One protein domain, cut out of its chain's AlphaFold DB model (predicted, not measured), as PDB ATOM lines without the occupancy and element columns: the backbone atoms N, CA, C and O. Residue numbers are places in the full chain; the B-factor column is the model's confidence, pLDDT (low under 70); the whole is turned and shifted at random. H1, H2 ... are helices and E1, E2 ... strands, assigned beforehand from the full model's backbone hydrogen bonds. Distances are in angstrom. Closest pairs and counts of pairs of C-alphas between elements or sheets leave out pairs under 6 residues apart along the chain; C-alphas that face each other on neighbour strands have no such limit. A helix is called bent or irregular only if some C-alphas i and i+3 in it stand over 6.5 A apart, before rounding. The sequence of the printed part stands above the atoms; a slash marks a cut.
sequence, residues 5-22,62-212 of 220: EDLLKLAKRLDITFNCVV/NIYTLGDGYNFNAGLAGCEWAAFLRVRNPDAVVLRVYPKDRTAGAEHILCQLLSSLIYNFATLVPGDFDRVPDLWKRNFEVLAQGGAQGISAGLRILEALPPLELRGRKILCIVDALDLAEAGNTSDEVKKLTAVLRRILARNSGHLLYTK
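What this domain is: This is residues 5 to 22 and 62 to 212 of the 220 residues of an uncharacterized protein of Xylaria grammica (UniProt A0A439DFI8). A small parallel sheet has helix H2 over one face and helices H3 and H7 over the other. Beyond H3 and H7, on the side away from the sheet, H5, H4 and H1 build out a thick helical half, with H1 and H4 side by side. The printed part has 169 residues with seven named helices and four named strands, in the order H1 E1 H2 E2 H3 H4 H5 E3 H6 H7 E4; the sheet's order is E1 E4 E3 E2, all parallel, and the class is mixed, helices and strands. The whole is compact, with a radius of gyration of the C-alphas of 15.2 A, and spans 44 by 40 by 25 A.

How they stand to each other: H1, residues 5 to 18, touches H3, residues 106 to 122, opposite ways at a shallow tilt of 27 degrees; their closest C-alphas, of Ala 11 and Tyr 119, are 4.9 A apart. H1 also touches H4, residues 137 to 145, the same way at a shallow tilt of 8 degrees, closest at the C-alphas of Leu 14 and Ala 144, 6.0 A. Past the cut, E1, residues 63 to 66, is an edge strand, parallel to E4, residues 207 to 211, with N 66 and O 210 2.8 A apart. E4 is parallel to E3, residues 171 to 176, with N 173 and O 207 2.8 A apart. E3 is parallel to the other edge strand, E2, residues 93 to 97, with N 95 and O 172 2.8 A apart. H2, residues 74 to 88, is on the sheet at a height of 8.9 A, over E3 and, only just, over E2, with 3 of its C-alphas falling on E2. E1, H2 and E2 form a split strand-helix-strand unit, two parallel strands joined through a helix with E4 and E3 between them, and its crossover is right-handed. H3 lies over E2 at a height of 8.9 A, on the opposite face from H2. H7, residues 184 to 203, is on the same face as H3 at a height of 9.9 A over the sheet, and lies over E4; with H2 on the opposite face this gives three layers, helices on both faces of a sheet. H3 and H7 form a bundle, three helices together, with H5, residues 147 to 159; H3 and H5 touch, closest at the C-alphas of Cys 111 and Ile 151, 5.8 A. H4 and H5 form a helical hairpin at a steep tilt of 41 degrees, with the C-alphas of Leu 143 and Gly 150 3.7 A apart. E2, H3, H4, H5 and E3 form a strand-helix-strand unit, as do E3, H6, residues 178 to 181, H7 and E4, the latter with a right-handed crossover. H6 only grazes the sheet with residues 178 to 179. Every O i to N i+4 pair is within hydrogen-bond range in H1, H2, H3, H4 and H5; in H7 14 of 16 are, and H6 is too short for such a pair.

Where its parts are: H1 begins at C-alpha 5, (12.343, -3.609, -31.900), and is 20.0 A long. H2 is 21.1 A long, H3 24.0 A and H5 18.6 A. H7, 31.0 A long, is irregular, with C-alphas 185 and 188 7.2 A apart. E3, the longest strand, is 16.1 A long and begins at C-alpha 171, (-2.947, -12.305, -18.392). E4 ends at C-alpha 211, (-4.025, -28.806, -21.861).

The domain as a whole: The two C-alphas farthest apart are those of Asn 71 and Arg 131, 46.9 A. Residues 23 to 61 are not printed, and C-alphas 22 and 62 are 23.4 A apart across this cut. The links from H3 to H4 and from H5 to E3 are long. The mean pLDDT of the printed part is 82.9; residues 21 to 22, 62 to 77 and 133 are under 70.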
ATOM      1  N   GLU A   5      12.385  -3.413 -30.448       87.25
ATOM      2  CA  GLU A   5      12.343  -3.609 -31.900       87.25
ATOM      3  C   GLU A   5      13.288  -4.734 -32.350       87.25
ATOM      4  O   GLU A   5      12.902  -5.587 -33.152       87.25
ATOM      5  N   ASP A   6      14.498  -4.792 -31.791       88.25
ATOM      6  CA  ASP A   6      15.445  -5.881 -32.047       88.25
ATOM      7  C   ASP A   6      14.899  -7.226 -31.561       88.25
ATOM      8  O   ASP A   6      14.961  -8.221 -32.287       88.25
ATOM      9  N   LEU A   7      14.319  -7.253 -30.356       89.75
ATOM     10  CA  LEU A   7      13.688  -8.443 -29.788       89.75
ATOM     11  C   LEU A   7      12.547  -8.943 -30.684       89.75
ATOM     12  O   LEU A   7      12.493 -10.129 -31.004       89.75
ATOM     13  N   LEU A   8      11.674  -8.045 -31.147       88.75
ATOM     14  CA  LEU A   8      10.569  -8.375 -32.050       88.75
ATOM     15  C   LEU A   8      11.071  -8.876 -33.409       88.75
ATOM     16  O   LEU A   8      10.528  -9.846 -33.937       88.75
ATOM     17  N   LYS A   9      12.133  -8.279 -33.966       91.00
ATOM     18  CA  LYS A   9      12.769  -8.759 -35.205       91.00
ATOM     19  C   LYS A   9      13.312 -10.177 -35.045       91.00
ATOM     20  O   LYS A   9      13.139 -10.995 -35.947       91.00
ATOM     21  N   LEU A  10      13.960 -10.481 -33.921       91.94
ATOM     22  CA  LEU A  10      14.487 -11.820 -33.644       91.94
ATOM     23  C   LEU A  10      13.369 -12.832 -33.401       91.94
ATOM     24  O   LEU A  10      13.400 -13.922 -33.966       91.94
ATOM     25  N   ALA A  11      12.350 -12.456 -32.636       90.25
ATOM     26  CA  ALA A  11      11.194 -13.302 -32.396       90.25
ATOM     27  C   ALA A  11      10.427 -13.606 -33.695       90.25
ATOM     28  O   ALA A  11      10.053 -14.750 -33.937       90.25
ATOM     29  N   LYS A  12      10.271 -12.621 -34.590       88.94
ATOM     30  CA  LYS A  12       9.668 -12.814 -35.919       88.94
ATOM     31  C   LYS A  12      10.466 -13.777 -36.805       88.94
ATOM     32  O   LYS A  12       9.892 -14.450 -37.651       88.94
ATOM     33  N   ARG A  13      11.784 -13.892 -36.618       90.00
ATOM     34  CA  ARG A  13      12.578 -14.920 -37.318       90.00
ATOM     35  C   ARG A  13      12.278 -16.324 -36.804       90.00
ATOM     36  O   ARG A  13      12.225 -17.240 -37.613       90.00
ATOM     37  N   LEU A  14      12.039 -16.487 -35.501       87.81
ATOM     38  CA  LEU A  14      11.596 -17.772 -34.947       87.81
ATOM     39  C   LEU A  14      10.237 -18.187 -35.516       87.81
ATOM     40  O   LEU A  14      10.040 -19.363 -35.797       87.81
ATOM     41  N   ASP A  15       9.336 -17.223 -35.728       84.62
ATOM     42  CA  ASP A  15       8.064 -17.454 -36.416       84.62
ATOM     43  C   ASP A  15       8.261 -17.958 -37.850       84.62
ATOM     44  O   ASP A  15       7.651 -18.944 -38.239       84.62
ATOM     45  N   ILE A  16       9.194 -17.391 -38.616       81.38
ATOM     46  CA  ILE A  16       9.514 -17.913 -39.957       81.38
ATOM     47  C   ILE A  16      10.018 -19.367 -39.889       81.38
ATOM     48  O   ILE A  16       9.665 -20.179 -40.741       81.38
ATOM     49  N   THR A  17      10.828 -19.706 -38.883       81.25
ATOM     50  CA  THR A  17      11.434 -21.040 -38.750       81.25
ATOM     51  C   THR A  17      10.455 -22.101 -38.254       81.25
ATOM     52  O   THR A  17      10.395 -23.196 -38.806       81.25
ATOM     53  N   PHE A  18       9.711 -21.802 -37.191       81.88
ATOM     54  CA  PHE A  18       8.850 -22.767 -36.503       81.88
ATOM     55  C   PHE A  18       7.364 -22.513 -36.717       81.88
ATOM     56  O   PHE A  18       6.550 -23.272 -36.189       81.88
ATOM     57  N   ASN A  19       7.004 -21.496 -37.508       79.75
ATOM     58  CA  ASN A  19       5.628 -21.143 -37.850       79.75
ATOM     59  C   ASN A  19       4.812 -20.998 -36.560       79.75
ATOM     60  O   ASN A  19       3.978 -21.840 -36.207       79.75
ATOM     61  N   CYS A  20       5.203 -19.973 -35.802       75.62
ATOM     62  CA  CYS A  20       4.719 -19.711 -34.462       75.62
ATOM     63  C   CYS A  20       3.230 -19.385 -34.502       75.62
ATOM     64  O   CYS A  20       2.717 -18.722 -35.399       75.62
ATOM     65  N   VAL A  21       2.521 -19.811 -33.462       67.12
ATOM     66  CA  VAL A  21       1.121 -19.423 -33.302       67.12
ATOM     67  C   VAL A  21       1.082 -18.000 -32.753       67.12
ATOM     68  O   VAL A  21       1.458 -17.758 -31.602       67.12
ATOM     69  N   VAL A  22       0.641 -17.057 -33.584       60.41
ATOM     70  CA  VAL A  22       0.390 -15.667 -33.186       60.41
ATOM     71  C   VAL A  22      -0.761 -15.626 -32.171       60.41
ATOM     72  O   VAL A  22      -1.653 -16.474 -32.219       60.41
ATOM     73  N   ASN A  62      -2.263 -18.588 -10.451       66.12
ATOM     74  CA  ASN A  62      -2.721 -19.973 -10.388       66.12
ATOM     75  C   ASN A  62      -2.338 -20.731 -11.656       66.12
ATOM     76  O   ASN A  62      -2.592 -20.268 -12.772       66.12
ATOM     77  N   ILE A  63      -1.748 -21.915 -11.470       61.53
ATOM     78  CA  ILE A  63      -1.431 -22.846 -12.554       61.53
ATOM     79  C   ILE A  63      -2.413 -23.986 -12.518       61.53
ATOM     80  O   ILE A  63      -2.547 -24.680 -11.511       61.53
ATOM     81  N   TYR A  64      -3.044 -24.206 -13.656       69.31
ATOM     82  CA  TYR A  64      -3.987 -25.276 -13.821       69.31
ATOM     83  C   TYR A  64      -3.519 -26.204 -14.942       69.31
ATOM     84  O   TYR A  64      -3.330 -25.779 -16.081       69.31
ATOM     85  N   THR A  65      -3.387 -27.494 -14.633       64.56
ATOM     86  CA  THR A  65      -3.189 -28.540 -15.642       64.56
ATOM     87  C   THR A  65      -4.503 -29.271 -15.877       64.56
ATOM     88  O   THR A  65      -5.015 -29.967 -15.005       64.56
ATOM     89  N   LEU A  66      -5.055 -29.106 -17.073       65.31
ATOM     90  CA  LEU A  66      -6.283 -29.743 -17.526       65.31
ATOM     91  C   LEU A  66      -5.981 -31.144 -18.069       65.31
ATOM     92  O   LEU A  66      -5.586 -31.300 -19.223       65.31
ATOM     93  N   GLY A  67      -6.161 -32.150 -17.206       55.72
ATOM     94  CA  GLY A  67      -6.106 -33.574 -17.556       55.72
ATOM     95  C   GLY A  67      -7.485 -34.153 -17.890       55.72
ATOM     96  O   GLY A  67      -7.787 -34.361 -19.059       55.72
ATOM     97  N   ASP A  68      -8.340 -34.358 -16.875       51.09
ATOM     98  CA  ASP A  68      -9.437 -35.346 -16.983       51.09
ATOM     99  C   ASP A  68     -10.864 -34.849 -16.660       51.09
ATOM    100  O   ASP A  68     -11.799 -35.647 -16.618       51.09
ATOM    101  N   GLY A  69     -11.111 -33.551 -16.450       51.09
ATOM    102  CA  GLY A  69     -12.458 -33.063 -16.081       51.09
ATOM    103  C   GLY A  69     -13.234 -32.378 -17.203       51.09
ATOM    104  O   GLY A  69     -13.876 -31.353 -16.977       51.09
ATOM    105  N   TYR A  70     -13.203 -32.951 -18.404       56.59
ATOM    106  CA  TYR A  70     -13.867 -32.400 -19.584       56.59
ATOM    107  C   TYR A  70     -14.755 -33.396 -20.304       56.59
ATOM    108  O   TYR A  70     -14.421 -34.570 -20.431       56.59
ATOM    109  N   ASN A  71     -15.858 -32.900 -20.864       49.91
ATOM    110  CA  ASN A  71     -16.690 -33.669 -21.795       49.91
ATOM    111  C   ASN A  71     -16.112 -33.741 -23.220       49.91
ATOM    112  O   ASN A  71     -16.638 -34.446 -24.075       49.91
ATOM    113  N   PHE A  72     -15.012 -33.036 -23.488       57.53
ATOM    114  CA  PHE A  72     -14.477 -32.786 -24.824       57.53
ATOM    115  C   PHE A  72     -12.935 -32.729 -24.809       57.53
ATOM    116  O   PHE A  72     -12.308 -33.105 -23.823       57.53
ATOM    117  N   ASN A  73     -12.292 -32.407 -25.937       59.53
ATOM    118  CA  ASN A  73     -10.823 -32.334 -26.029       59.53
ATOM    119  C   ASN A  73     -10.283 -31.163 -25.181       59.53
ATOM    120  O   ASN A  73     -10.806 -30.059 -25.293       59.53
ATOM    121  N   ALA A  74      -9.237 -31.366 -24.374       57.19
ATOM    122  CA  ALA A  74      -8.681 -30.312 -23.523       57.19
ATOM    123  C   ALA A  74      -8.189 -29.100 -24.342       57.19
ATOM    124  O   ALA A  74      -8.364 -27.965 -23.908       57.19
ATOM    125  N   GLY A  75      -7.689 -29.309 -25.566       60.84
ATOM    126  CA  GLY A  75      -7.329 -28.203 -26.464       60.84
ATOM    127  C   GLY A  75      -8.517 -27.317 -26.863       60.84
ATOM    128  O   GLY A  75      -8.376 -26.101 -26.981       60.84
ATOM    129  N   LEU A  76      -9.720 -27.893 -26.985       66.38
ATOM    130  CA  LEU A  76     -10.948 -27.112 -27.151       66.38
ATOM    131  C   LEU A  76     -11.301 -26.379 -25.849       66.38
ATOM    132  O   LEU A  76     -11.754 -25.245 -25.905       66.38
ATOM    133  N   ALA A  77     -11.053 -26.967 -24.676       66.38
ATOM    134  CA  ALA A  77     -11.381 -26.332 -23.400       66.38
ATOM    135  C   ALA A  77     -10.564 -25.074 -23.101       66.38
ATOM    136  O   ALA A  77     -11.097 -24.111 -22.545       66.38
ATOM    137  N   GLY A  78      -9.294 -25.060 -23.511       72.81
ATOM    138  CA  GLY A  78      -8.496 -23.838 -23.526       72.81
ATOM    139  C   GLY A  78      -9.100 -22.777 -24.453       72.81
ATOM    140  O   GLY A  78      -9.198 -21.614 -24.069       72.81
ATOM    141  N   CYS A  79      -9.580 -23.175 -25.637       73.75
ATOM    142  CA  CYS A  79     -10.243 -22.256 -26.569       73.75
ATOM    143  C   CYS A  79     -11.536 -21.667 -25.999       73.75
ATOM    144  O   CYS A  79     -11.725 -20.457 -26.090       73.75
ATOM    145  N   GLU A  80     -12.403 -22.486 -25.395       73.25
ATOM    146  CA  GLU A  80     -13.654 -21.993 -24.800       73.25
ATOM    147  C   GLU A  80     -13.385 -21.029 -23.648       73.25
ATOM    148  O   GLU A  80     -14.072 -20.022 -23.508       73.25
ATOM    149  N   TRP A  81     -12.364 -21.309 -22.833       77.44
ATOM    150  CA  TRP A  81     -12.000 -20.427 -21.731       77.44
ATOM    151  C   TRP A  81     -11.449 -19.089 -22.221       77.44
ATOM    152  O   TRP A  81     -11.874 -18.038 -21.748       77.44
ATOM    153  N   ALA A  82     -10.560 -19.117 -23.216       76.19
ATOM    154  CA  ALA A  82     -10.050 -17.913 -23.861       76.19
ATOM    155  C   ALA A  82     -11.172 -17.069 -24.489       76.19
ATOM    156  O   ALA A  82     -11.221 -15.858 -24.272       76.19
ATOM    157  N   ALA A  83     -12.089 -17.709 -25.222       74.62
ATOM    158  CA  ALA A  83     -13.236 -17.045 -25.838       74.62
ATOM    159  C   ALA A  83     -14.161 -16.417 -24.784       74.62
ATOM    160  O   ALA A  83     -14.532 -15.252 -24.902       74.62
ATOM    161  N   PHE A  84     -14.474 -17.151 -23.713       76.44
ATOM    162  CA  PHE A  84     -15.271 -16.638 -22.600       76.44
ATOM    163  C   PHE A  84     -14.622 -15.421 -21.921       76.44
ATOM    164  O   PHE A  84     -15.301 -14.423 -21.667       76.44
ATOM    165  N   LEU A  85     -13.314 -15.480 -21.642       76.38
ATOM    166  CA  LEU A  85     -12.605 -14.378 -20.991       76.38
ATOM    167  C   LEU A  85     -12.552 -13.125 -21.859       76.38
ATOM    168  O   LEU A  85     -12.747 -12.044 -21.316       76.38
ATOM    169  N   ARG A  86     -12.369 -13.245 -23.181       73.75
ATOM    170  CA  ARG A  86     -12.414 -12.083 -24.086       73.75
ATOM    171  C   ARG A  86     -13.749 -11.337 -24.022       73.75
ATOM    172  O   ARG A  86     -13.758 -10.117 -24.095       73.75
ATOM    173  N   VAL A  87     -14.865 -12.048 -23.854       73.50
ATOM    174  CA  VAL A  87     -16.196 -11.423 -23.746       73.50
ATOM    175  C   VAL A  87     -16.410 -10.779 -22.372       73.50
ATOM    176  O   VAL A  87     -16.932  -9.674 -22.274       73.50
ATOM    177  N   ARG A  88     -16.030 -11.463 -21.285       75.69
ATOM    178  CA  ARG A  88     -16.331 -11.016 -19.908       75.69
ATOM    179  C   ARG A  88     -15.287 -10.095 -19.292       75.69
ATOM    180  O   ARG A  88     -15.591  -9.402 -18.325       75.69
ATOM    181  N   ASN A  89     -14.070 -10.127 -19.805       77.94
ATOM    182  CA  ASN A  89     -12.975  -9.266 -19.401       77.94
ATOM    183  C   ASN A  89     -12.194  -8.862 -20.664       77.94
ATOM    184  O   ASN A  89     -11.121  -9.411 -20.916       77.94
ATOM    185  N   PRO A  90     -12.752  -7.952 -21.484       73.56
ATOM    186  CA  PRO A  90     -12.173  -7.573 -22.778       73.56
ATOM    187  C   PRO A  90     -10.770  -6.966 -22.657       73.56
ATOM    188  O   PRO A  90      -9.989  -7.029 -23.603       73.56
ATOM    189  N   ASP A  91     -10.422  -6.453 -21.478       77.88
ATOM    190  CA  ASP A  91      -9.097  -5.915 -21.189       77.88
ATOM    191  C   ASP A  91      -8.069  -7.003 -20.831       77.88
ATOM    192  O   ASP A  91      -6.881  -6.711 -20.696       77.88
ATOM    193  N   ALA A  92      -8.474  -8.266 -20.669       80.62
ATOM    194  CA  ALA A  92      -7.555  -9.359 -20.378       80.62
ATOM    195  C   ALA A  92      -6.656  -9.690 -21.578       80.62
ATOM    196  O   ALA A  92      -7.104  -9.831 -22.716       80.62
ATOM    197  N   VAL A  93      -5.372  -9.923 -21.310       83.25
ATOM    198  CA  VAL A  93      -4.433 -10.440 -22.308       83.25
ATOM    199  C   VAL A  93      -4.543 -11.961 -22.330       83.25
ATOM    200  O   VAL A  93      -4.199 -12.625 -21.356       83.25
ATOM    201  N   VAL A  94      -5.011 -12.536 -23.436       81.31
ATOM    202  CA  VAL A  94      -5.147 -13.992 -23.575       81.31
ATOM    203  C   VAL A  94      -4.194 -14.512 -24.642       81.31
ATOM    204  O   VAL A  94      -4.311 -14.175 -25.819       81.31
ATOM    205  N   LEU A  95      -3.258 -15.360 -24.219       83.00
ATOM    206  CA  LEU A  95      -2.264 -16.018 -25.057       83.00
ATOM    207  C   LEU A  95      -2.610 -17.492 -25.193       83.00
ATOM    208  O   LEU A  95      -2.886 -18.158 -24.197       83.00
ATOM    209  N   ARG A  96      -2.517 -18.028 -26.408       81.00
ATOM    210  CA  ARG A  96      -2.585 -19.468 -26.647       81.00
ATOM    211  C   ARG A  96      -1.465 -19.872 -27.585       81.00
ATOM    212  O   ARG A  96      -1.341 -19.305 -28.662       81.00
ATOM    213  N   VAL A  97      -0.708 -20.881 -27.185       84.31
ATOM    214  CA  VAL A  97       0.287 -21.546 -28.025       84.31
ATOM    215  C   VAL A  97      -0.071 -23.022 -28.137       84.31
ATOM    216  O   VAL A  97      -0.594 -23.619 -27.194       84.31
ATOM    217  N   TYR A  98       0.169 -23.601 -29.303       83.06
ATOM    218  CA  TYR A  98      -0.055 -25.016 -29.574       83.06
ATOM    219  C   TYR A  98       0.915 -25.467 -30.668       83.06
ATOM    220  O   TYR A  98       1.290 -24.645 -31.508       83.06
ATOM    221  N   PRO A  99       1.322 -26.744 -30.699       83.25
ATOM    222  CA  PRO A  99       2.085 -27.247 -31.824       83.25
ATOM    223  C   PRO A  99       1.176 -27.356 -33.047       83.25
ATOM    224  O   PRO A  99       0.109 -27.981 -32.984       83.25
ATOM    225  N   LYS A 100       1.574 -26.724 -34.154       80.38
ATOM    226  CA  LYS A 100       0.796 -26.755 -35.401       80.38
ATOM    227  C   LYS A 100       0.824 -28.151 -36.019       80.38
ATOM    228  O   LYS A 100      -0.205 -28.625 -36.490       80.38
ATOM    229  N   ASP A 101       1.978 -28.813 -35.950       82.31
ATOM    230  CA  ASP A 101       2.127 -30.228 -36.277       82.31
ATOM    231  C   ASP A 101       2.216 -31.053 -34.985       82.31
ATOM    232  O   ASP A 101       3.228 -31.058 -34.287       82.31
ATOM    233  N   ARG A 102       1.129 -31.761 -34.663       83.75
ATOM    234  CA  ARG A 102       1.031 -32.632 -33.478       83.75
ATOM    235  C   ARG A 102       1.681 -34.003 -33.679       83.75
ATOM    236  O   ARG A 102       1.672 -34.809 -32.754       83.75
ATOM    237  N   THR A 103       2.179 -34.286 -34.880       85.06
ATOM    238  CA  THR A 103       2.821 -35.557 -35.236       85.06
ATOM    239  C   THR A 103       4.343 -35.475 -35.235       85.06
ATOM    240  O   THR A 103       5.009 -36.508 -35.270       85.06
ATOM    241  N   ALA A 104       4.894 -34.260 -35.152       87.44
ATOM    242  CA  ALA A 104       6.324 -34.025 -35.053       87.44
ATOM    243  C   ALA A 104       6.938 -34.657 -33.789       87.44
ATOM    244  O   ALA A 104       6.261 -34.935 -32.797       87.44
ATOM    245  N   GLY A 105       8.258 -34.861 -33.811       90.69
ATOM    246  CA  GLY A 105       8.989 -35.350 -32.642       90.69
ATOM    247  C   GLY A 105       8.908 -34.377 -31.459       90.69
ATOM    248  O   GLY A 105       8.872 -33.161 -31.650       90.69
ATOM    249  N   ALA A 106       8.933 -34.912 -30.234       92.38
ATOM    250  CA  ALA A 106       8.784 -34.142 -28.994       92.38
ATOM    251  C   ALA A 106       9.747 -32.944 -28.892       92.38
ATOM    252  O   ALA A 106       9.357 -31.867 -28.446       92.38
ATOM    253  N   GLU A 107      10.986 -33.107 -29.364       94.12
ATOM    254  CA  GLU A 107      11.986 -32.037 -29.402       94.12
ATOM    255  C   GLU A 107      11.565 -30.872 -30.311       94.12
ATOM    256  O   GLU A 107      11.652 -29.706 -29.919       94.12
ATOM    257  N   HIS A 108      11.049 -31.181 -31.503       92.38
ATOM    258  CA  HIS A 108      10.568 -30.178 -32.449       92.38
ATOM    259  C   HIS A 108       9.319 -29.470 -31.914       92.38
ATOM    260  O   HIS A 108       9.246 -28.242 -31.950       92.38
ATOM    261  N   ILE A 109       8.373 -30.232 -31.351       91.88
ATOM    262  CA  ILE A 109       7.180 -29.693 -30.680       91.88
ATOM    263  C   ILE A 109       7.595 -28.713 -29.577       91.88
ATOM    264  O   ILE A 109       7.061 -27.606 -29.504       91.88
ATOM    265  N   LEU A 110       8.576 -29.074 -28.743       93.62
ATOM    266  CA  LEU A 110       9.050 -28.202 -27.671       93.62
ATOM    267  C   LEU A 110       9.719 -26.930 -28.213       93.62
ATOM    268  O   LEU A 110       9.435 -25.841 -27.716       93.62
ATOM    269  N   CYS A 111      10.545 -27.035 -29.258       94.12
ATOM    270  CA  CYS A 111      11.138 -25.872 -29.927       94.12
ATOM    271  C   CYS A 111      10.070 -24.929 -30.501       94.12
ATOM    272  O   CYS A 111      10.175 -23.710 -30.338       94.12
ATOM    273  N   GLN A 112       9.018 -25.474 -31.121       92.06
ATOM    274  CA  GLN A 112       7.904 -24.690 -31.657       92.06
ATOM    275  C   GLN A 112       7.114 -23.987 -30.545       92.06
ATOM    276  O   GLN A 112       6.785 -22.803 -30.673       92.06
ATOM    277  N   LEU A 113       6.837 -24.680 -29.435       91.94
ATOM    278  CA  LEU A 113       6.152 -24.103 -28.276       91.94
ATOM    279  C   LEU A 113       6.973 -22.979 -27.635       91.94
ATOM    280  O   LEU A 113       6.433 -21.899 -27.394       91.94
ATOM    281  N   LEU A 114       8.272 -23.195 -27.408       94.75
ATOM    282  CA  LEU A 114       9.189 -22.175 -26.888       94.75
ATOM    283  C   LEU A 114       9.235 -20.952 -27.804       94.75
ATOM    284  O   LEU A 114       9.055 -19.829 -27.341       94.75
ATOM    285  N   SER A 115       9.411 -21.172 -29.106       93.88
ATOM    286  CA  SER A 115       9.446 -20.108 -30.111       93.88
ATOM    287  C   SER A 115       8.149 -19.303 -30.130       93.88
ATOM    288  O   SER A 115       8.184 -18.074 -30.131       93.88
ATOM    289  N   SER A 116       7.003 -19.987 -30.049       91.38
ATOM    290  CA  SER A 116       5.693 -19.338 -29.983       91.38
ATOM    291  C   SER A 116       5.544 -18.524 -28.698       91.38
ATOM    292  O   SER A 116       5.081 -17.389 -28.743       91.38
ATOM    293  N   LEU A 117       5.962 -19.048 -27.545       92.69
ATOM    294  CA  LEU A 117       5.909 -18.312 -26.276       92.69
ATOM    295  C   LEU A 117       6.793 -17.064 -26.309       92.69
ATOM    296  O   LEU A 117       6.336 -15.995 -25.917       92.69
ATOM    297  N   ILE A 118       8.022 -17.176 -26.819       93.44
ATOM    298  CA  ILE A 118       8.947 -16.044 -26.973       93.44
ATOM    299  C   ILE A 118       8.334 -14.989 -27.887       93.44
ATOM    300  O   ILE A 118       8.309 -13.813 -27.529       93.44
ATOM    301  N   TYR A 119       7.793 -15.408 -29.033       91.00
ATOM    302  CA  TYR A 119       7.112 -14.520 -29.968       91.00
ATOM    303  C   TYR A 119       5.971 -13.753 -29.307       91.00
ATOM    304  O   TYR A 119       5.910 -12.529 -29.400       91.00
ATOM    305  N   ASN A 120       5.109 -14.455 -28.572       88.38
ATOM    306  CA  ASN A 120       3.961 -13.852 -27.911       88.38
ATOM    307  C   ASN A 120       4.345 -12.974 -26.709       88.38
ATOM    308  O   ASN A 120       3.728 -11.939 -26.507       88.38
ATOM    309  N   PHE A 121       5.341 -13.335 -25.899       89.88
ATOM    310  CA  PHE A 121       5.737 -12.489 -24.770       89.88
ATOM    311  C   PHE A 121       6.549 -11.269 -25.199       89.88
ATOM    312  O   PHE A 121       6.415 -10.218 -24.578       89.88
ATOM    313  N   ALA A 122       7.331 -11.356 -26.279       89.44
ATOM    314  CA  ALA A 122       8.079 -10.219 -26.814       89.44
ATOM    315  C   ALA A 122       7.170  -9.035 -27.193       89.44
ATOM    316  O   ALA A 122       7.568  -7.878 -27.049       89.44
ATOM    317  N   THR A 123       5.928  -9.294 -27.623       86.50
ATOM    318  CA  THR A 123       4.947  -8.230 -27.907       86.50
ATOM    319  C   THR A 123       4.464  -7.512 -26.648       86.50
ATOM    320  O   THR A 123       3.942  -6.405 -26.761       86.50
ATOM    321  N   LEU A 124       4.668  -8.091 -25.465       88.06
ATOM    322  CA  LEU A 124       4.229  -7.562 -24.174       88.06
ATOM    323  C   LEU A 124       5.372  -6.941 -23.357       88.06
ATOM    324  O   LEU A 124       5.116  -6.409 -22.284       88.06
ATOM    325  N   VAL A 125       6.617  -7.003 -23.831       87.50
ATOM    326  CA  VAL A 125       7.770  -6.352 -23.183       87.50
ATOM    327  C   VAL A 125       7.674  -4.824 -23.354       87.50
ATOM    328  O   VAL A 125       7.226  -4.372 -24.416       87.50
ATOM    329  N   PRO A 126       8.078  -4.016 -22.350       84.06
ATOM    330  CA  PRO A 126       8.114  -2.556 -22.455       84.06
ATOM    331  C   PRO A 126       9.002  -2.067 -23.605       84.06
ATOM    332  O   PRO A 126       9.889  -2.777 -24.080       84.06
ATOM    333  N   GLY A 127       8.756  -0.836 -24.065       79.12
ATOM    334  CA  GLY A 127       9.567  -0.196 -25.112       79.12
ATOM    335  C   GLY A 127      11.052  -0.114 -24.748       79.12
ATOM    336  O   GLY A 127      11.897  -0.466 -25.573       79.12
ATOM    337  N   ASP A 128      11.330   0.242 -23.493       78.25
ATOM    338  CA  ASP A 128      12.669   0.374 -22.926       78.25
ATOM    339  C   ASP A 128      12.848  -0.572 -21.730       78.25
ATOM    340  O   ASP A 128      11.963  -0.699 -20.880       78.25
ATOM    341  N   PHE A 129      13.997  -1.248 -21.665       83.00
ATOM    342  CA  PHE A 129      14.380  -2.136 -20.565       83.00
ATOM    343  C   PHE A 129      15.904  -2.246 -20.451       83.00
ATOM    344  O   PHE A 129      16.626  -2.093 -21.440       83.00
ATOM    345  N   ASP A 130      16.393  -2.543 -19.247       77.19
ATOM    346  CA  ASP A 130      17.822  -2.720 -18.996       77.19
ATOM    347  C   ASP A 130      18.409  -3.901 -19.772       77.19
ATOM    348  O   ASP A 130      17.740  -4.881 -20.102       77.19
ATOM    349  N   ARG A 131      19.716  -3.844 -20.042       71.81
ATOM    350  CA  ARG A 131      20.411  -4.925 -20.744       71.81
ATOM    351  C   ARG A 131      20.315  -6.234 -19.953       71.81
ATOM    352  O   ARG A 131      20.901  -6.351 -18.881       71.81
ATOM    353  N   VAL A 132      19.697  -7.252 -20.554       78.00
ATOM    354  CA  VAL A 132      19.629  -8.600 -19.972       78.00
ATOM    355  C   VAL A 132      20.678  -9.531 -20.612       78.00
ATOM    356  O   VAL A 132      20.792  -9.552 -21.843       78.00
ATOM    357  N   PRO A 133      21.473 -10.287 -19.827       69.19
ATOM    358  CA  PRO A 133      22.552 -11.136 -20.347       69.19
ATOM    359  C   PRO A 133      22.126 -12.231 -21.334       69.19
ATOM    360  O   PRO A 133      22.848 -12.487 -22.288       69.19
ATOM    361  N   ASP A 134      20.965 -12.860 -21.164       72.94
ATOM    362  CA  ASP A 134      20.566 -13.989 -22.023       72.94
ATOM    363  C   ASP A 134      19.676 -13.588 -23.214       72.94
ATOM    364  O   ASP A 134      19.391 -14.411 -24.089       72.94
ATOM    365  N   LEU A 135      19.293 -12.311 -23.319       82.50
ATOM    366  CA  LEU A 135      18.574 -11.764 -24.474       82.50
ATOM    367  C   LEU A 135      19.536 -11.303 -25.567       82.50
ATOM    368  O   LEU A 135      19.594 -10.124 -25.909       82.50
ATOM    369  N   TRP A 136      20.325 -12.230 -26.112       84.12
ATOM    370  CA  TRP A 136      21.268 -11.956 -27.201       84.12
ATOM    371  C   TRP A 136      20.914 -12.748 -28.459       84.12
ATOM    372  O   TRP A 136      20.454 -13.887 -28.387       84.12
ATOM    373  N   LYS A 137      21.207 -12.163 -29.630       89.06
ATOM    374  CA  LYS A 137      20.926 -12.724 -30.967       89.06
ATOM    375  C   LYS A 137      21.313 -14.200 -31.109       89.06
ATOM    376  O   LYS A 137      20.545 -14.975 -31.669       89.06
ATOM    377  N   ARG A 138      22.457 -14.592 -30.540       91.31
ATOM    378  CA  ARG A 138      22.971 -15.965 -30.595       91.31
ATOM    379  C   ARG A 138      21.989 -16.996 -30.033       91.31
ATOM    380  O   ARG A 138      21.842 -18.054 -30.627       91.31
ATOM    381  N   ASN A 139      21.296 -16.706 -28.930       93.44
ATOM    382  CA  ASN A 139      20.353 -17.665 -28.349       93.44
ATOM    383  C   ASN A 139      19.141 -17.887 -29.270       93.44
ATOM    384  O   ASN A 139      18.651 -19.007 -29.376       93.44
ATOM    385  N   PHE A 140      18.694 -16.849 -29.985       94.25
ATOM    386  CA  PHE A 140      17.613 -16.967 -30.970       94.25
ATOM    387  C   PHE A 140      18.054 -17.788 -32.185       94.25
ATOM    388  O   PHE A 140      17.293 -18.608 -32.684       94.25
ATOM    389  N   GLU A 141      19.295 -17.599 -32.639       94.31
ATOM    390  CA  GLU A 141      19.878 -18.389 -33.729       94.31
ATOM    391  C   GLU A 141      20.029 -19.866 -33.345       94.31
ATOM    392  O   GLU A 141      19.697 -20.734 -34.145       94.31
ATOM    393  N   VAL A 142      20.465 -20.157 -32.114       95.69
ATOM    394  CA  VAL A 142      20.572 -21.532 -31.596       95.69
ATOM    395  C   VAL A 142      19.191 -22.172 -31.452       95.69
ATOM    396  O   VAL A 142      19.010 -23.311 -31.867       95.69
ATOM    397  N   LEU A 143      18.192 -21.447 -30.937       95.94
ATOM    398  CA  LEU A 143      16.814 -21.944 -30.906       95.94
ATOM    399  C   LEU A 143      16.292 -22.251 -32.317       95.94
ATOM    400  O   LEU A 143      15.707 -23.309 -32.516       95.94
ATOM    401  N   ALA A 144      16.556 -21.383 -33.300       93.31
ATOM    402  CA  ALA A 144      16.161 -21.587 -34.698       93.31
ATOM    403  C   ALA A 144      16.767 -22.851 -35.339       93.31
ATOM    404  O   ALA A 144      16.212 -23.371 -36.302       93.31
ATOM    405  N   GLN A 145      17.884 -23.365 -34.821       94.81
ATOM    406  CA  GLN A 145      18.478 -24.622 -35.292       94.81
ATOM    407  C   GLN A 145      17.774 -25.865 -34.721       94.81
ATOM    408  O   GLN A 145      17.921 -26.952 -35.276       94.81
ATOM    409  N   GLY A 146      16.989 -25.721 -33.648       92.62
ATOM    410  CA  GLY A 146      16.365 -26.835 -32.935       92.62
ATOM    411  C   GLY A 146      17.354 -27.610 -32.057       92.62
ATOM    412  O   GLY A 146      18.402 -27.092 -31.660       92.62
ATOM    413  N   GLY A 147      17.026 -28.855 -31.713       92.94
ATOM    414  CA  GLY A 147      17.888 -29.670 -30.859       92.94
ATOM    415  C   GLY A 147      17.762 -29.360 -29.365       92.94
ATOM    416  O   GLY A 147      17.237 -28.325 -28.945       92.94
ATOM    417  N   ALA A 148      18.361 -30.218 -28.541       93.75
ATOM    418  CA  ALA A 148      18.530 -29.984 -27.104       93.75
ATOM    419  C   ALA A 148      19.200 -28.630 -26.779       93.75
ATOM    420  O   ALA A 148      18.820 -27.956 -25.819       93.75
ATOM    421  N   GLN A 149      20.174 -28.197 -27.593       94.81
ATOM    422  CA  GLN A 149      20.802 -26.879 -27.437       94.81
ATOM    423  C   GLN A 149      19.818 -25.742 -27.740       94.81
ATOM    424  O   GLN A 149      19.782 -24.764 -26.991       94.81
ATOM    425  N   GLY A 150      18.986 -25.893 -28.776       95.75
ATOM    426  CA  GLY A 150      17.910 -24.960 -29.093       95.75
ATOM    427  C   GLY A 150      16.897 -24.833 -27.959       95.75
ATOM    428  O   GLY A 150      16.585 -23.718 -27.545       95.75
ATOM    429  N   ILE A 151      16.462 -25.955 -27.377       96.44
ATOM    430  CA  ILE A 151      15.564 -25.973 -26.208       96.44
ATOM    431  C   ILE A 151      16.179 -25.209 -25.032       96.44
ATOM    432  O   ILE A 151      15.533 -24.331 -24.455       96.44
ATOM    433  N   SER A 152      17.443 -25.497 -24.704       95.88
ATOM    434  CA  SER A 152      18.146 -24.814 -23.615       95.88
ATOM    435  C   SER A 152      18.240 -23.304 -23.853       95.88
ATOM    436  O   SER A 152      17.979 -22.517 -22.942       95.88
ATOM    437  N   ALA A 153      18.547 -22.886 -25.085       95.81
ATOM    438  CA  ALA A 153      18.582 -21.477 -25.461       95.81
ATOM    439  C   ALA A 153      17.197 -20.816 -25.357       95.81
ATOM    440  O   ALA A 153      17.086 -19.720 -24.812       95.81
ATOM    441  N   GLY A 154      16.133 -21.492 -25.804       96.12
ATOM    442  CA  GLY A 154      14.761 -20.994 -25.708       96.12
ATOM    443  C   GLY A 154      14.291 -20.788 -24.267       96.12
ATOM    444  O   GLY A 154      13.688 -19.759 -23.957       96.12
ATOM    445  N   LEU A 155      14.626 -21.711 -23.362       96.19
ATOM    446  CA  LEU A 155      14.340 -21.563 -21.932       96.19
ATOM    447  C   LEU A 155      15.051 -20.348 -21.328       96.19
ATOM    448  O   LEU A 155      14.414 -19.566 -20.625       96.19
ATOM    449  N   ARG A 156      16.336 -20.149 -21.652       94.94
ATOM    450  CA  ARG A 156      17.102 -18.979 -21.191       94.94
ATOM    451  C   ARG A 156      16.525 -17.666 -21.708       94.94
ATOM    452  O   ARG A 156      16.427 -16.714 -20.942       94.94
ATOM    453  N   ILE A 157      16.100 -17.618 -22.975       94.88
ATOM    454  CA  ILE A 157      15.436 -16.433 -23.538       94.88
ATOM    455  C   ILE A 157      14.181 -16.105 -22.728       94.88
ATOM    456  O   ILE A 157      14.032 -14.964 -22.302       94.88
ATOM    457  N   LEU A 158      13.303 -17.088 -22.491       93.62
ATOM    458  CA  LEU A 158      12.071 -16.884 -21.724       93.62
ATOM    459  C   LEU A 158      12.344 -16.410 -20.293       93.62
ATOM    460  O   LEU A 158      11.679 -15.490 -19.823       93.62
ATOM    461  N   GLU A 159      13.315 -17.010 -19.601       92.31
ATOM    462  CA  GLU A 159      13.694 -16.607 -18.239       92.31
ATOM    463  C   GLU A 159      14.211 -15.172 -18.153       92.31
ATOM    464  O   GLU A 159      13.991 -14.498 -17.144       92.31
ATOM    465  N   ALA A 160      14.885 -14.721 -19.207       91.38
ATOM    466  CA  ALA A 160      15.514 -13.417 -19.290       91.38
ATOM    467  C   ALA A 160      14.595 -12.317 -19.833       91.38
ATOM    468  O   ALA A 160      15.018 -11.164 -19.920       91.38
ATOM    469  N   LEU A 161      13.349 -12.631 -20.198       89.94
ATOM    470  CA  LEU A 161      12.404 -11.599 -20.610       89.94
ATOM    471  C   LEU A 161      12.187 -10.586 -19.466       89.94
ATOM    472  O   LEU A 161      11.966 -10.994 -18.319       89.94
ATOM    473  N   PRO A 162      12.220  -9.271 -19.761       87.69
ATOM    474  CA  PRO A 162      11.863  -8.244 -18.795       87.69
ATOM    475  C   PRO A 162      10.428  -8.427 -18.276       87.69
ATOM    476  O   PRO A 162       9.620  -9.120 -18.905       87.69
ATOM    477  N   PRO A 163      10.074  -7.779 -17.151       86.69
ATOM    478  CA  PRO A 163       8.685  -7.693 -16.707       86.69
ATOM    479  C   PRO A 163       7.764  -7.204 -17.833       86.69
ATOM    480  O   PRO A 163       8.135  -6.311 -18.593       86.69
ATOM    481  N   LEU A 164       6.573  -7.794 -17.951       88.75
ATOM    482  CA  LEU A 164       5.654  -7.487 -19.046       88.75
ATOM    483  C   LEU A 164       4.895  -6.183 -18.753       88.75
ATOM    484  O   LEU A 164       4.449  -5.937 -17.632       88.75
ATOM    485  N   GLU A 165       4.675  -5.360 -19.776       87.19
ATOM    486  CA  GLU A 165       3.892  -4.128 -19.697       87.19
ATOM    487  C   GLU A 165       2.391  -4.425 -19.866       87.19
ATOM    488  O   GLU A 165       1.762  -4.191 -20.905       87.19
ATOM    489  N   LEU A 166       1.778  -4.960 -18.809       80.75
ATOM    490  CA  LEU A 166       0.358  -5.316 -18.828       80.75
ATOM    491  C   LEU A 166      -0.582  -4.146 -18.518       80.75
ATOM    492  O   LEU A 166      -1.777  -4.282 -18.747       80.75
ATOM    493  N   ARG A 167      -0.093  -2.983 -18.065       82.75
ATOM    494  CA  ARG A 167      -0.922  -1.788 -17.769       82.75
ATOM    495  C   ARG A 167      -2.129  -2.081 -16.856       82.75
ATOM    496  O   ARG A 167      -3.230  -1.608 -17.102       82.75
ATOM    497  N   GLY A 168      -1.928  -2.918 -15.835       75.12
ATOM    498  CA  GLY A 168      -2.985  -3.338 -14.903       75.12
ATOM    499  C   GLY A 168      -3.909  -4.452 -15.417       75.12
ATOM    500  O   GLY A 168      -4.780  -4.905 -14.678       75.12
ATOM    501  N   ARG A 169      -3.713  -4.932 -16.651       81.56
ATOM    502  CA  ARG A 169      -4.475  -6.046 -17.231       81.56
ATOM    503  C   ARG A 169      -4.031  -7.384 -16.643       81.56
ATOM    504  O   ARG A 169      -2.844  -7.608 -16.414       81.56
ATOM    505  N   LYS A 170      -4.980  -8.305 -16.467       81.38
ATOM    506  CA  LYS A 170      -4.681  -9.715 -16.167       81.38
ATOM    507  C   LYS A 170      -4.250 -10.445 -17.435       81.38
ATOM    508  O   LYS A 170      -4.730 -10.128 -18.524       81.38
ATOM    509  N   ILE A 171      -3.394 -11.454 -17.286       85.19
ATOM    510  CA  ILE A 171      -2.947 -12.305 -18.392       85.19
ATOM    511  C   ILE A 171      -3.352 -13.766 -18.166       85.19
ATOM    512  O   ILE A 171      -3.182 -14.308 -17.077       85.19
ATOM    513  N   LEU A 172      -3.863 -14.424 -19.203       85.12
ATOM    514  CA  LEU A 172      -4.014 -15.874 -19.271       85.12
ATOM    515  C   LEU A 172      -3.075 -16.408 -20.350       85.12
ATOM    516  O   LEU A 172      -3.171 -16.004 -21.504       85.12
ATOM    517  N   CYS A 173      -2.213 -17.356 -19.998       86.31
ATOM    518  CA  CYS A 173      -1.406 -18.106 -20.951       86.31
ATOM    519  C   CYS A 173      -1.910 -19.547 -21.034       86.31
ATOM    520  O   CYS A 173      -2.004 -20.233 -20.018       86.31
ATOM    521  N   ILE A 174      -2.231 -20.006 -22.239       83.62
ATOM    522  CA  ILE A 174      -2.668 -21.369 -22.528       83.62
ATOM    523  C   ILE A 174      -1.593 -22.052 -23.367       83.62
ATOM    524  O   ILE A 174      -1.280 -21.593 -24.464       83.62
ATOM    525  N   VAL A 175      -1.057 -23.165 -22.877       86.06
ATOM    526  CA  VAL A 175      -0.115 -24.015 -23.612       86.06
ATOM    527  C   VAL A 175      -0.804 -25.348 -23.882       86.06
ATOM    528  O   VAL A 175      -1.024 -26.146 -22.967       86.06
ATOM    529  N   ASP A 176      -1.187 -25.560 -25.137       81.25
ATOM    530  CA  ASP A 176      -1.947 -26.731 -25.560       81.25
ATOM    531  C   ASP A 176      -1.048 -27.847 -26.083       81.25
ATOM    532  O   ASP A 176      -0.086 -27.598 -26.807       81.25
ATOM    533  N   ALA A 177      -1.408 -29.079 -25.720       78.19
ATOM    534  CA  ALA A 177      -0.732 -30.317 -26.078       78.19
ATOM    535  C   ALA A 177       0.739 -30.382 -25.621       78.19
ATOM    536  O   ALA A 177       1.587 -30.935 -26.321       78.19
ATOM    537  N   LEU A 178       1.052 -29.818 -24.445       84.19
ATOM    538  CA  LEU A 178       2.413 -29.837 -23.885       84.19
ATOM    539  C   LEU A 178       2.914 -31.263 -23.602       84.19
ATOM    540  O   LEU A 178       4.107 -31.530 -23.685       84.19
ATOM    541  N   ASP A 179       2.002 -32.185 -23.312       84.06
ATOM    542  CA  ASP A 179       2.286 -33.605 -23.104       84.06
ATOM    543  C   ASP A 179       2.883 -34.290 -24.342       84.06
ATOM    544  O   ASP A 179       3.652 -35.234 -24.195       84.06
ATOM    545  N   LEU A 180       2.618 -33.789 -25.556       86.31
ATOM    546  CA  LEU A 180       3.272 -34.295 -26.771       86.31
ATOM    547  C   LEU A 180       4.778 -33.988 -26.800       86.31
ATOM    548  O   LEU A 180       5.543 -34.702 -27.443       86.31
ATOM    549  N   ALA A 181       5.203 -32.935 -26.097       87.38
ATOM    550  CA  ALA A 181       6.608 -32.603 -25.892       87.38
ATOM    551  C   ALA A 181       7.208 -33.288 -24.654       87.38
ATOM    552  O   ALA A 181       8.409 -33.165 -24.431       87.38
ATOM    553  N   GLU A 182       6.424 -33.990 -23.834       88.44
ATOM    554  CA  GLU A 182       6.887 -34.628 -22.597       88.44
ATOM    555  C   GLU A 182       7.242 -36.106 -22.839       88.44
ATOM    556  O   GLU A 182       6.599 -37.014 -22.317       88.44
ATOM    557  N   ALA A 183       8.273 -36.369 -23.650       84.69
ATOM    558  CA  ALA A 183       8.683 -37.730 -24.000       84.69
ATOM    559  C   ALA A 183      10.206 -37.915 -23.959       84.69
ATOM    560  O   ALA A 183      10.964 -37.088 -24.456       84.69
ATOM    561  N   GLY A 184      10.669 -39.035 -23.396       86.25
ATOM    562  CA  GLY A 184      12.091 -39.387 -23.380       86.25
ATOM    563  C   GLY A 184      12.972 -38.283 -22.780       86.25
ATOM    564  O   GLY A 184      12.817 -37.917 -21.616       86.25
ATOM    565  N   ASN A 185      13.895 -37.754 -23.584       86.44
ATOM    566  CA  ASN A 185      14.897 -36.765 -23.177       86.44
ATOM    567  C   ASN A 185      14.360 -35.331 -22.995       86.44
ATOM    568  O   ASN A 185      15.090 -34.489 -22.479       86.44
ATOM    569  N   THR A 186      13.114 -35.028 -23.373       89.81
ATOM    570  CA  THR A 186      12.534 -33.678 -23.234       89.81
ATOM    571  C   THR A 186      11.681 -33.494 -21.974       89.81
ATOM    572  O   THR A 186      11.291 -32.367 -21.670       89.81
ATOM    573  N   SER A 187      11.412 -34.554 -21.199       90.81
ATOM    574  CA  SER A 187      10.541 -34.477 -20.009       90.81
ATOM    575  C   SER A 187      11.042 -33.469 -18.966       90.81
ATOM    576  O   SER A 187      10.270 -32.650 -18.461       90.81
ATOM    577  N   ASP A 188      12.345 -33.456 -18.678       93.12
ATOM    578  CA  ASP A 188      12.907 -32.502 -17.715       93.12
ATOM    579  C   ASP A 188      12.891 -31.062 -18.240       93.12
ATOM    580  O   ASP A 188      12.692 -30.120 -17.470       93.12
ATOM    581  N   GLU A 189      13.008 -30.876 -19.554       94.31
ATOM    582  CA  GLU A 189      12.895 -29.561 -20.185       94.31
ATOM    583  C   GLU A 189      11.453 -29.033 -20.154       94.31
ATOM    584  O   GLU A 189      11.239 -27.845 -19.912       94.31
ATOM    585  N   VAL A 190      10.445 -29.904 -20.273       91.19
ATOM    586  CA  VAL A 190       9.028 -29.546 -20.069       91.19
ATOM    587  C   VAL A 190       8.759 -29.105 -18.625       91.19
ATOM    588  O   VAL A 190       8.054 -28.113 -18.392       91.19
ATOM    589  N   LYS A 191       9.360 -29.774 -17.630       90.00
ATOM    590  CA  LYS A 191       9.272 -29.348 -16.219       90.00
ATOM    591  C   LYS A 191       9.928 -27.984 -16.006       90.00
ATOM    592  O   LYS A 191       9.357 -27.135 -15.316       90.00
ATOM    593  N   LYS A 192      11.094 -27.746 -16.619       93.19
ATOM    594  CA  LYS A 192      11.774 -26.441 -16.582       93.19
ATOM    595  C   LYS A 192      10.922 -25.361 -17.231       93.19
ATOM    596  O   LYS A 192      10.655 -24.363 -16.571       93.19
ATOM    597  N   LEU A 193      10.412 -25.584 -18.446       92.38
ATOM    598  CA  LEU A 193       9.484 -24.668 -19.118       92.38
ATOM    599  C   LEU A 193       8.308 -24.323 -18.207       92.38
ATOM    600  O   LEU A 193       7.966 -23.153 -18.034       92.38
ATOM    601  N   THR A 194       7.742 -25.340 -17.557       88.62
ATOM    602  CA  THR A 194       6.654 -25.135 -16.612       88.62
ATOM    603  C   THR A 194       7.064 -24.189 -15.496       88.62
ATOM    604  O   THR A 194       6.378 -23.197 -15.263       88.62
ATOM    605  N   ALA A 195       8.199 -24.430 -14.842       89.06
ATOM    606  CA  ALA A 195       8.715 -23.562 -13.787       89.06
ATOM    607  C   ALA A 195       9.011 -22.126 -14.269       89.06
ATOM    608  O   ALA A 195       8.727 -21.176 -13.538       89.06
ATOM    609  N   VAL A 196       9.525 -21.952 -15.490       91.50
ATOM    610  CA  VAL A 196       9.762 -20.633 -16.102       91.50
ATOM    611  C   VAL A 196       8.455 -19.867 -16.261       91.50
ATOM    612  O   VAL A 196       8.328 -18.747 -15.764       91.50
ATOM    613  N   LEU A 197       7.447 -20.489 -16.875       89.00
ATOM    614  CA  LEU A 197       6.142 -19.864 -17.086       89.00
ATOM    615  C   LEU A 197       5.448 -19.529 -15.763       89.00
ATOM    616  O   LEU A 197       4.836 -18.469 -15.650       89.00
ATOM    617  N   ARG A 198       5.605 -20.375 -14.732       84.56
ATOM    618  CA  ARG A 198       5.138 -20.069 -13.369       84.56
ATOM    619  C   ARG A 198       5.736 -18.771 -12.848       84.56
ATOM    620  O   ARG A 198       4.998 -17.922 -12.362       84.56
ATOM    621  N   ARG A 199       7.058 -18.603 -12.960       87.00
ATOM    622  CA  ARG A 199       7.753 -17.392 -12.498       87.00
ATOM    623  C   ARG A 199       7.328 -16.153 -13.280       87.00
ATOM    624  O   ARG A 199       7.079 -15.120 -12.665       87.00
ATOM    625  N   ILE A 200       7.225 -16.256 -14.607       86.50
ATOM    626  CA  ILE A 200       6.774 -15.146 -15.458       86.50
ATOM    627  C   ILE A 200       5.365 -14.724 -15.046       86.50
ATOM    628  O   ILE A 200       5.138 -13.558 -14.745       86.50
ATOM    629  N   LEU A 201       4.419 -15.657 -14.974       83.31
ATOM    630  CA  LEU A 201       3.023 -15.326 -14.687       83.31
ATOM    631  C   LEU A 201       2.821 -14.877 -13.238       83.31
ATOM    632  O   LEU A 201       2.027 -13.973 -13.000       83.31
ATOM    633  N   ALA A 202       3.605 -15.394 -12.289       80.75
ATOM    634  CA  ALA A 202       3.579 -14.926 -10.909       80.75
ATOM    635  C   ALA A 202       3.920 -13.444 -10.754       80.75
ATOM    636  O   ALA A 202       3.248 -12.734 -10.012       80.75
ATOM    637  N   ARG A 203       4.907 -12.955 -11.510       77.06
ATOM    638  CA  ARG A 203       5.291 -11.533 -11.522       77.06
ATOM    639  C   ARG A 203       4.243 -10.625 -12.168       77.06
ATOM    640  O   ARG A 203       4.309  -9.416 -12.001       77.06
ATOM    641  N   ASN A 204       3.308 -11.203 -12.919       74.06
ATOM    642  CA  ASN A 204       2.386 -10.491 -13.800       74.06
ATOM    643  C   ASN A 204       0.906 -10.726 -13.431       74.06
ATOM    644  O   ASN A 204       0.031 -10.502 -14.266       74.06
ATOM    645  N   SER A 205       0.620 -11.232 -12.218       71.50
ATOM    646  CA  SER A 205      -0.731 -11.644 -11.778       71.50
ATOM    647  C   SER A 205      -1.460 -12.493 -12.830       71.50
ATOM    648  O   SER A 205      -2.643 -12.305 -13.119       71.50
ATOM    649  N   GLY A 206      -0.699 -13.386 -13.459       74.25
ATOM    650  CA  GLY A 206      -1.110 -14.182 -14.598       74.25
ATOM    651  C   GLY A 206      -1.572 -15.580 -14.220       74.25
ATOM    652  O   GLY A 206      -1.140 -16.161 -13.223       74.25
ATOM    653  N   HIS A 207      -2.407 -16.153 -15.078       77.81
ATOM    654  CA  HIS A 207      -2.892 -17.522 -14.966       77.81
ATOM    655  C   HIS A 207      -2.307 -18.384 -16.078       77.81
ATOM    656  O   HIS A 207      -2.159 -17.936 -17.216       77.81
ATOM    657  N   LEU A 208      -1.981 -19.631 -15.744       76.56
ATOM    658  CA  LEU A 208      -1.412 -20.601 -16.673       76.56
ATOM    659  C   LEU A 208      -2.348 -21.785 -16.825       76.56
ATOM    660  O   LEU A 208      -2.760 -22.376 -15.826       76.56
ATOM    661  N   LEU A 209      -2.626 -22.159 -18.066       78.69
ATOM    662  CA  LEU A 209      -3.452 -23.302 -18.401       78.69
ATOM    663  C   LEU A 209      -2.688 -24.257 -19.315       78.69
ATOM    664  O   LEU A 209      -2.398 -23.925 -20.461       78.69
ATOM    665  N   TYR A 210      -2.399 -25.455 -18.824       78.56
ATOM    666  CA  TYR A 210      -1.877 -26.541 -19.651       78.56
ATOM    667  C   TYR A 210      -3.007 -27.456 -20.080       78.56
ATOM    668  O   TYR A 210      -3.779 -27.891 -19.228       78.56
ATOM    669  N   THR A 211      -3.083 -27.794 -21.363       70.44
ATOM    670  CA  THR A 211      -4.025 -28.806 -21.861       70.44
ATOM    671  C   THR A 211      -3.264 -29.992 -22.429       70.44
ATOM    672  O   THR A 211      -2.253 -29.816 -23.106       70.44
ATOM    673  N   LYS A 212      -3.740 -31.208 -22.140       71.44
ATOM    674  CA  LYS A 212      -3.178 -32.438 -22.708       71.44
ATOM    675  C   LYS A 212      -3.816 -32.772 -24.054       71.44
ATOM    676  O   LYS A 212      -5.025 -32.594 -24.232       71.44
TER     677      LYS A 212